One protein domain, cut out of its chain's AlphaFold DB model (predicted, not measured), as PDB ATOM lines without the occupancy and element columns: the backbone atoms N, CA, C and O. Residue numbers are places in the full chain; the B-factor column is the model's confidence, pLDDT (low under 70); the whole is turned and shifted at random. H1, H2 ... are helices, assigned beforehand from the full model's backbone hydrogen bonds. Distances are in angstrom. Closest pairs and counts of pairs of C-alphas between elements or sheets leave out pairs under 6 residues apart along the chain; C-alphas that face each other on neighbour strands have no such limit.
ATOM      1  N   LEU A 136       3.702 -19.181 -30.074       93.31
ATOM      2  CA  LEU A 136       3.906 -19.567 -31.467       93.31
ATOM      3  C   LEU A 136       2.699 -20.377 -31.943       93.31
ATOM      4  O   LEU A 136       2.167 -21.223 -31.223       93.31
ATOM      5  N   THR A 137       2.260 -20.111 -33.168       92.38
ATOM      6  CA  THR A 137       1.146 -20.829 -33.786       92.38
ATOM      7  C   THR A 137       1.580 -21.398 -35.125       92.38
ATOM      8  O   THR A 137       2.484 -20.882 -35.777       92.38
ATOM      9  N   LYS A 138       0.863 -22.419 -35.597       90.44
ATOM     10  CA  LYS A 138       1.099 -23.060 -36.902       90.44
ATOM     11  C   LYS A 138       1.006 -22.080 -38.084       90.44
ATOM     12  O   LYS A 138       1.569 -22.349 -39.135       90.44
ATOM     13  N   ARG A 139       0.297 -20.954 -37.917       87.00
ATOM     14  CA  ARG A 139       0.167 -19.892 -38.931       87.00
ATOM     15  C   ARG A 139       1.294 -18.869 -38.875       87.00
ATOM     16  O   ARG A 139       1.656 -18.330 -39.910       87.00
ATOM     17  N   THR A 140       1.821 -18.590 -37.685       89.31
ATOM     18  CA  THR A 140       2.793 -17.509 -37.475       89.31
ATOM     19  C   THR A 140       4.237 -17.996 -37.452       89.31
ATOM     20  O   THR A 140       5.131 -17.213 -37.749       89.31
ATOM     21  N   VAL A 141       4.484 -19.273 -37.139       91.94
ATOM     22  CA  VAL A 141       5.841 -19.800 -36.922       91.94
ATOM     23  C   VAL A 141       6.786 -19.561 -38.098       91.94
ATOM     24  O   VAL A 141       7.927 -19.193 -37.865       91.94
ATOM     25  N   ILE A 142       6.333 -19.698 -39.348       88.25
ATOM     26  CA  ILE A 142       7.201 -19.510 -40.522       88.25
ATOM     27  C   ILE A 142       7.603 -18.043 -40.680       88.25
ATOM     28  O   ILE A 142       8.786 -17.745 -40.815       88.25
ATOM     29  N   SER A 143       6.642 -17.118 -40.610       89.06
ATOM     30  CA  SER A 143       6.921 -15.681 -40.701       89.06
ATOM     31  C   SER A 143       7.839 -15.222 -39.568       89.06
ATOM     32  O   SER A 143       8.798 -14.496 -39.811       89.06
ATOM     33  N   ILE A 144       7.597 -15.705 -38.343       91.88
ATOM     34  CA  ILE A 144       8.444 -15.402 -37.184       91.88
ATOM     35  C   ILE A 144       9.833 -16.026 -37.333       91.88
ATOM     36  O   ILE A 144      10.815 -15.355 -37.033       91.88
ATOM     37  N   LEU A 145       9.946 -17.252 -37.853       91.44
ATOM     38  CA  LEU A 145      11.229 -17.898 -38.127       91.44
ATOM     39  C   LEU A 145      12.056 -17.068 -39.116       91.44
ATOM     40  O   LEU A 145      13.195 -16.719 -38.807       91.44
ATOM     41  N   ILE A 146      11.467 -16.674 -40.250       88.62
ATOM     42  CA  ILE A 146      12.130 -15.849 -41.273       88.62
ATOM     43  C   ILE A 146      12.581 -14.511 -40.678       88.62
ATOM     44  O   ILE A 146      13.741 -14.123 -40.826       88.62
ATOM     45  N   SER A 147      11.696 -13.814 -39.958       89.69
ATOM     46  CA  SER A 147      12.042 -12.534 -39.335       89.69
ATOM     47  C   SER A 147      13.097 -12.680 -38.234       89.69
ATOM     48  O   SER A 147      13.987 -11.839 -38.137       89.69
ATOM     49  N   SER A 148      13.047 -13.749 -37.433       91.50
ATOM     50  CA  SER A 148      14.033 -14.017 -36.378       91.50
ATOM     51  C   SER A 148      15.421 -14.308 -36.952       91.50
ATOM     52  O   SER A 148      16.405 -13.776 -36.439       91.50
ATOM     53  N   ASN A 149      15.507 -15.046 -38.064       90.31
ATOM     54  CA  ASN A 149      16.756 -15.281 -38.784       90.31
ATOM     55  C   ASN A 149      17.310 -13.980 -39.383       90.31
ATOM     56  O   ASN A 149      18.471 -13.644 -39.151       90.31
ATOM     57  N   PHE A 150      16.468 -13.185 -40.057       87.62
ATOM     58  CA  PHE A 150      16.873 -11.893 -40.627       87.62
ATOM     59  C   PHE A 150      17.406 -10.925 -39.561       87.62
ATOM     60  O   PHE A 150      18.458 -10.306 -39.732       87.62
ATOM     61  N   LEU A 151      16.706 -10.827 -38.427       88.12
ATOM     62  CA  LEU A 151      17.086  -9.961 -37.309       88.12
ATOM     63  C   LEU A 151      18.214 -10.543 -36.443       88.12
ATOM     64  O   LEU A 151      18.692  -9.862 -35.527       88.12
ATOM     65  N   LYS A 152      18.674 -11.762 -36.757       90.62
ATOM     66  CA  LYS A 152      19.705 -12.513 -36.033       90.62
ATOM     67  C   LYS A 152      19.355 -12.708 -34.551       90.62
ATOM     68  O   LYS A 152      20.149 -12.395 -33.664       90.62
ATOM     69  N   MET A 153      18.144 -13.202 -34.300       91.62
ATOM     70  CA  MET A 153      17.597 -13.527 -32.980       91.62
ATOM     71  C   MET A 153      17.736 -15.031 -32.696       91.62
ATOM     72  O   MET A 153      16.746 -15.761 -32.680       91.62
ATOM     73  N   GLU A 154      18.962 -15.495 -32.453       92.06
ATOM     74  CA  GLU A 154      19.319 -16.927 -32.390       92.06
ATOM     75  C   GLU A 154      18.427 -17.757 -31.450       92.06
ATOM     76  O   GLU A 154      17.979 -18.849 -31.794       92.06
ATOM     77  N   ARG A 155      18.113 -17.232 -30.259       93.50
ATOM     78  CA  ARG A 155      17.248 -17.939 -29.306       93.50
ATOM     79  C   ARG A 155      15.846 -18.177 -29.870       93.50
ATOM     80  O   ARG A 155      15.340 -19.291 -29.780       93.50
ATOM     81  N   LEU A 156      15.229 -17.135 -30.426       94.50
ATOM     82  CA  LEU A 156      13.880 -17.226 -30.982       94.50
ATOM     83  C   LEU A 156      13.864 -18.100 -32.240       94.50
ATOM     84  O   LEU A 156      12.936 -18.879 -32.428       94.50
ATOM     85  N   GLU A 157      14.906 -18.004 -33.066       93.75
ATOM     86  CA  GLU A 157      15.092 -18.852 -34.242       93.75
ATOM     87  C   GLU A 157      15.094 -20.337 -33.847       93.75
ATOM     88  O   GLU A 157      14.325 -21.121 -34.402       93.75
ATOM     89  N   ASN A 158      15.862 -20.713 -32.820       94.81
ATOM     90  CA  ASN A 158      15.903 -22.085 -32.308       94.81
ATOM     91  C   ASN A 158      14.555 -22.544 -31.720       94.81
ATOM     92  O   ASN A 158      14.137 -23.680 -31.948       94.81
ATOM     93  N   GLU A 159      13.850 -21.671 -30.990       95.12
ATOM     94  CA  GLU A 159      12.497 -21.957 -30.485       95.12
ATOM     95  C   GLU A 159      11.502 -22.189 -31.642       95.12
ATOM     96  O   GLU A 159      10.676 -23.104 -31.577       95.12
ATOM     97  N   CYS A 160      11.622 -21.426 -32.733       94.69
ATOM     98  CA  CYS A 160      10.804 -21.593 -33.934       94.69
ATOM     99  C   CYS A 160      11.137 -22.878 -34.699       94.69
ATOM    100  O   CYS A 160      10.212 -23.582 -35.096       94.69
ATOM    101  N   ILE A 161      12.422 -23.213 -34.873       94.19
ATOM    102  CA  ILE A 161      12.865 -24.469 -35.504       94.19
ATOM    103  C   ILE A 161      12.307 -25.664 -34.733       94.19
ATOM    104  O   ILE A 161      11.725 -26.562 -35.334       94.19
ATOM    105  N   LYS A 162      12.403 -25.643 -33.400       95.19
ATOM    106  CA  LYS A 162      11.851 -26.707 -32.558       95.19
ATOM    107  C   LYS A 162      10.333 -26.827 -32.707       95.19
ATOM    108  O   LYS A 162       9.820 -27.919 -32.921       95.19
ATOM    109  N   PHE A 163       9.603 -25.712 -32.642       95.06
ATOM    110  CA  PHE A 163       8.152 -25.734 -32.841       95.06
ATOM    111  C   PHE A 163       7.773 -26.249 -34.237       95.06
ATOM    112  O   PHE A 163       6.779 -26.964 -34.380       95.06
ATOM    113  N   PHE A 164       8.555 -25.877 -35.256       91.81
ATOM    114  CA  PHE A 164       8.368 -26.319 -36.633       91.81
ATOM    115  C   PHE A 164       8.583 -27.826 -36.771       91.81
ATOM    116  O   PHE A 164       7.729 -28.492 -37.348       91.81
ATOM    117  N   HIS A 165       9.654 -28.355 -36.180       92.88
ATOM    118  CA  HIS A 165       9.933 -29.787 -36.100       92.88
ATOM    119  C   HIS A 165       8.757 -30.554 -35.479       92.88
ATOM    120  O   HIS A 165       8.158 -31.413 -36.124       92.88
ATOM    121  N   ASP A 166       8.336 -30.149 -34.278       93.31
ATOM    122  CA  ASP A 166       7.294 -30.838 -33.507       93.31
ATOM    123  C   ASP A 166       5.900 -30.779 -34.172       93.31
ATOM    124  O   ASP A 166       5.019 -31.580 -33.860       93.31
ATOM    125  N   ASN A 167       5.667 -29.825 -35.085       91.88
ATOM    126  CA  ASN A 167       4.367 -29.591 -35.727       91.88
ATOM    127  C   ASN A 167       4.416 -29.638 -37.267       91.88
ATOM    128  O   ASN A 167       3.475 -29.165 -37.916       91.88
ATOM    129  N   MET A 168       5.473 -30.204 -37.859       89.31
ATOM    130  CA  MET A 168       5.768 -30.164 -39.301       89.31
ATOM    131  C   MET A 168       4.540 -30.487 -40.167       89.31
ATOM    132  O   MET A 168       4.095 -29.672 -40.978       89.31
ATOM    133  N   ASN A 169       3.931 -31.654 -39.941       89.56
ATOM    134  CA  ASN A 169       2.802 -32.159 -40.728       89.56
ATOM    135  C   ASN A 169       1.574 -31.239 -40.701       89.56
ATOM    136  O   ASN A 169       0.802 -31.190 -41.660       89.56
ATOM    137  N   ASP A 170       1.365 -30.505 -39.609       89.75
ATOM    138  CA  ASP A 170       0.244 -29.578 -39.506       89.75
ATOM    139  C   ASP A 170       0.564 -28.205 -40.090       89.75
ATOM    140  O   ASP A 170      -0.319 -27.572 -40.671       89.75
ATOM    141  N   ILE A 171       1.814 -27.755 -39.985       89.25
ATOM    142  CA  ILE A 171       2.275 -26.510 -40.608       89.25
ATOM    143  C   ILE A 171       2.161 -26.616 -42.132       89.25
ATOM    144  O   ILE A 171       1.649 -25.703 -42.779       89.25
ATOM    145  N   LEU A 172       2.501 -27.774 -42.707       86.38
ATOM    146  CA  LEU A 172       2.356 -28.041 -44.142       86.38
ATOM    147  C   LEU A 172       0.909 -27.944 -44.652       86.38
ATOM    148  O   LEU A 172       0.689 -27.660 -45.835       86.38
ATOM    149  N   LYS A 173      -0.100 -28.096 -43.786       86.19
ATOM    150  CA  LYS A 173      -1.519 -27.928 -44.154       86.19
ATOM    151  C   LYS A 173      -1.929 -26.457 -44.263       86.19
ATOM    152  O   LYS A 173      -2.875 -26.142 -44.985       86.19
ATOM    153  N   VAL A 174      -1.223 -25.555 -43.585       84.62
ATOM    154  CA  VAL A 174      -1.488 -24.111 -43.607       84.62
ATOM    155  C   VAL A 174      -0.940 -23.504 -44.909       84.62
ATOM    156  O   VAL A 174       0.091 -23.956 -45.408       84.62
ATOM    157  N   PRO A 175      -1.611 -22.522 -45.538       77.25
ATOM    158  CA  PRO A 175      -1.024 -21.779 -46.652       77.25
ATOM    159  C   PRO A 175       0.138 -20.909 -46.159       77.25
ATOM    160  O   PRO A 175      -0.025 -20.140 -45.217       77.25
ATOM    161  N   PHE A 176       1.293 -21.026 -46.805       75.31
ATOM    162  CA  PHE A 176       2.446 -20.161 -46.587       75.31
ATOM    163  C   PHE A 176       3.288 -20.115 -47.862       75.31
ATOM    164  O   PHE A 176       3.196 -21.026 -48.690       75.31
ATOM    165  N   ASP A 177       4.067 -19.048 -48.015       67.25
ATOM    166  CA  ASP A 177       4.933 -18.850 -49.170       67.25
ATOM    167  C   ASP A 177       6.337 -19.409 -48.895       67.25
ATOM    168  O   ASP A 177       6.996 -19.031 -47.925       67.25
ATOM    169  N   MET A 178       6.780 -20.327 -49.754       64.44
ATOM    170  CA  MET A 178       8.112 -20.936 -49.704       64.44
ATOM    171  C   MET A 178       9.201 -20.015 -50.262       64.44
ATOM    172  O   MET A 178      10.371 -20.217 -49.950       64.44
ATOM    173  N   SER A 179       8.843 -18.991 -51.050       62.78
ATOM    174  CA  SER A 179       9.804 -18.063 -51.667       62.78
ATOM    175  C   SER A 179      10.647 -17.297 -50.641       62.78
ATOM    176  O   SER A 179      11.740 -16.823 -50.948       62.78
ATOM    177  N   CYS A 180      10.148 -17.192 -49.408       64.88
ATOM    178  CA  CYS A 180      10.746 -16.393 -48.349       64.88
ATOM    179  C   CYS A 180      11.748 -17.162 -47.468       64.88
ATOM    180  O   CYS A 180      12.427 -16.538 -46.652       64.88
ATOM    181  N   ILE A 181      11.852 -18.492 -47.597       75.75
ATOM    182  CA  ILE A 181      12.789 -19.291 -46.792       75.75
ATOM    183  C   ILE A 181      14.119 -19.412 -47.543       75.75
ATOM    184  O   ILE A 181      14.190 -19.972 -48.635       75.75
ATOM    185  N   ASN A 182      15.191 -18.883 -46.952       79.50
ATOM    186  CA  ASN A 182      16.537 -18.964 -47.521       79.50
ATOM    187  C   ASN A 182      17.161 -20.365 -47.330       79.50
ATOM    188  O   ASN A 182      16.748 -21.140 -46.469       79.50
ATOM    189  N   ASN A 183      18.201 -20.680 -48.109       81.50
ATOM    190  CA  ASN A 183      18.884 -21.979 -48.022       81.50
ATOM    191  C   ASN A 183      19.480 -22.255 -46.630       81.50
ATOM    192  O   ASN A 183      19.492 -23.403 -46.202       81.50
ATOM    193  N   GLU A 184      19.930 -21.221 -45.910       85.88
ATOM    194  CA  GLU A 184      20.477 -21.366 -44.553       85.88
ATOM    195  C   GLU A 184      19.422 -21.888 -43.563       85.88
ATOM    196  O   GLU A 184      19.685 -22.811 -42.795       85.88
ATOM    197  N   LEU A 185      18.206 -21.338 -43.599       86.12
ATOM    198  CA  LEU A 185      17.088 -21.785 -42.773       86.12
ATOM    199  C   LEU A 185      16.674 -23.207 -43.121       86.12
ATOM    200  O   LEU A 185      16.411 -24.001 -42.223       86.12
ATOM    201  N   ILE A 186      16.636 -23.543 -44.411       86.81
ATOM    202  CA  ILE A 186      16.309 -24.903 -44.843       86.81
ATOM    203  C   ILE A 186      17.386 -25.867 -44.339       86.81
ATOM    204  O   ILE A 186      17.055 -26.972 -43.930       86.81
ATOM    205  N   GLU A 187      18.661 -25.469 -44.324       89.00
ATOM    206  CA  GLU A 187      19.753 -26.309 -43.826       89.00
ATOM    207  C   GLU A 187      19.630 -26.529 -42.317       89.00
ATOM    208  O   GLU A 187      19.725 -27.661 -41.845       89.00
ATOM    209  N   LYS A 188      19.323 -25.473 -41.555       90.44
ATOM    210  CA  LYS A 188      19.047 -25.576 -40.113       90.44
ATOM    211  C   LYS A 188      17.834 -26.460 -39.820       90.44
ATOM    212  O   LYS A 188      17.903 -27.296 -38.922       90.44
ATOM    213  N   LEU A 189      16.757 -26.318 -40.592       90.19
ATOM    214  CA  LEU A 189      15.587 -27.192 -40.502       90.19
ATOM    215  C   LEU A 189      15.969 -28.636 -40.835       90.19
ATOM    216  O   LEU A 189      15.681 -29.530 -40.051       90.19
ATOM    217  N   LEU A 190      16.680 -28.873 -41.938       90.12
ATOM    218  CA  LEU A 190      17.119 -30.204 -42.353       90.12
ATOM    219  C   LEU A 190      17.959 -30.894 -41.275       90.12
ATOM    220  O   LEU A 190      17.775 -32.083 -41.044       90.12
ATOM    221  N   ASN A 191      18.853 -30.150 -40.622       91.69
ATOM    222  CA  ASN A 191      19.711 -30.648 -39.548       91.69
ATOM    223  C   ASN A 191      18.952 -30.916 -38.241       91.69
ATOM    224  O   ASN A 191      19.488 -31.598 -37.369       91.69
ATOM    225  N   SER A 192      17.729 -30.397 -38.093       91.38
ATOM    226  CA  SER A 192      16.867 -30.711 -36.950       91.38
ATOM    227  C   SER A 192      16.166 -32.068 -37.073       91.38
ATOM    228  O   SER A 192      15.759 -32.600 -36.050       91.38
ATOM    229  N   PHE A 193      16.076 -32.640 -38.284       90.94
ATOM    230  CA  PHE A 193      15.435 -33.934 -38.539       90.94
ATOM    231  C   PHE A 193      16.455 -35.059 -38.746       90.94
ATOM    232  O   PHE A 193      17.407 -34.939 -39.535       90.94
TER     233      PHE A 193
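This is residues 136 to 193 of the 338 residues of the protein "DUF3342 domain-containing protein" of Piromyces finnis (UniProt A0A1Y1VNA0). Look first for a helical hairpin, H1 and H2, side by side and running opposite ways; H4 packs steeply across H2, touching residues 161 to 165 of it. The tiny H3 follows just past the end of H2, and a long link of 11 residues then leads from H3 to H4. The printed part has 58 residues, with four named helices in the order H1, H2, H3, H4 and no named strand, and its class is all helix. It is compact and rounded, with a radius of gyration of the C-alphas of 10.3 A and spans of 27 by 21 by 21 A.

Find C-alpha 141 at (5.841, -19.800, -36.922); from there H1, residues 141 to 150, runs 14.1 A. Next comes H2, residues 154 to 166, the longest helix at 18.4 A, beginning at C-alpha 154 at (19.319, -16.927, -32.390). H3 is residues 168 to 171, 5.2 A long. H4, residues 183 to 192, runs 14.2 A and ends at C-alpha 192 at (16.867, -30.711, -36.950).

Begin at the hairpin, where H1 and H2 touch at a shallow tilt of 28 degrees, opposite ways; their closest C-alphas, those of Ser 148 and Glu 157, are 5.4 A apart. H2 touches H4 with residues 161 to 165 alone, at a steep tilt of 59 degrees, the same way; the closest C-alphas, those of Ile 161 and Leu 189, are 6.3 A apart. H1 and H4 are close but not clearly touching, with the C-alphas of Asn 149 and Leu 185 closest at 7.6 A. H3 is close to H2 but not clearly touching it, the closest C-alphas being those of Phe 164 and Ile 171, 7.3 A apart. H3 and H4 are apart, and H1 and H3 are only just apart, 8.4 A at the closest. In H1, H2 and H4 every O i to N i+4 pair is within hydrogen-bond range; H3 is too short for such a pair.

Look to the C-alphas of Lys 152 and Lys 173 for the two farthest apart, at 27.5 A. The printed part has no cut; the links H1 to H2 and H2 to H3 are tight, and H3 to H4 is long. In that long link residues 177 to 180 have pLDDT under 70, against a mean of 87.8 for the printed part.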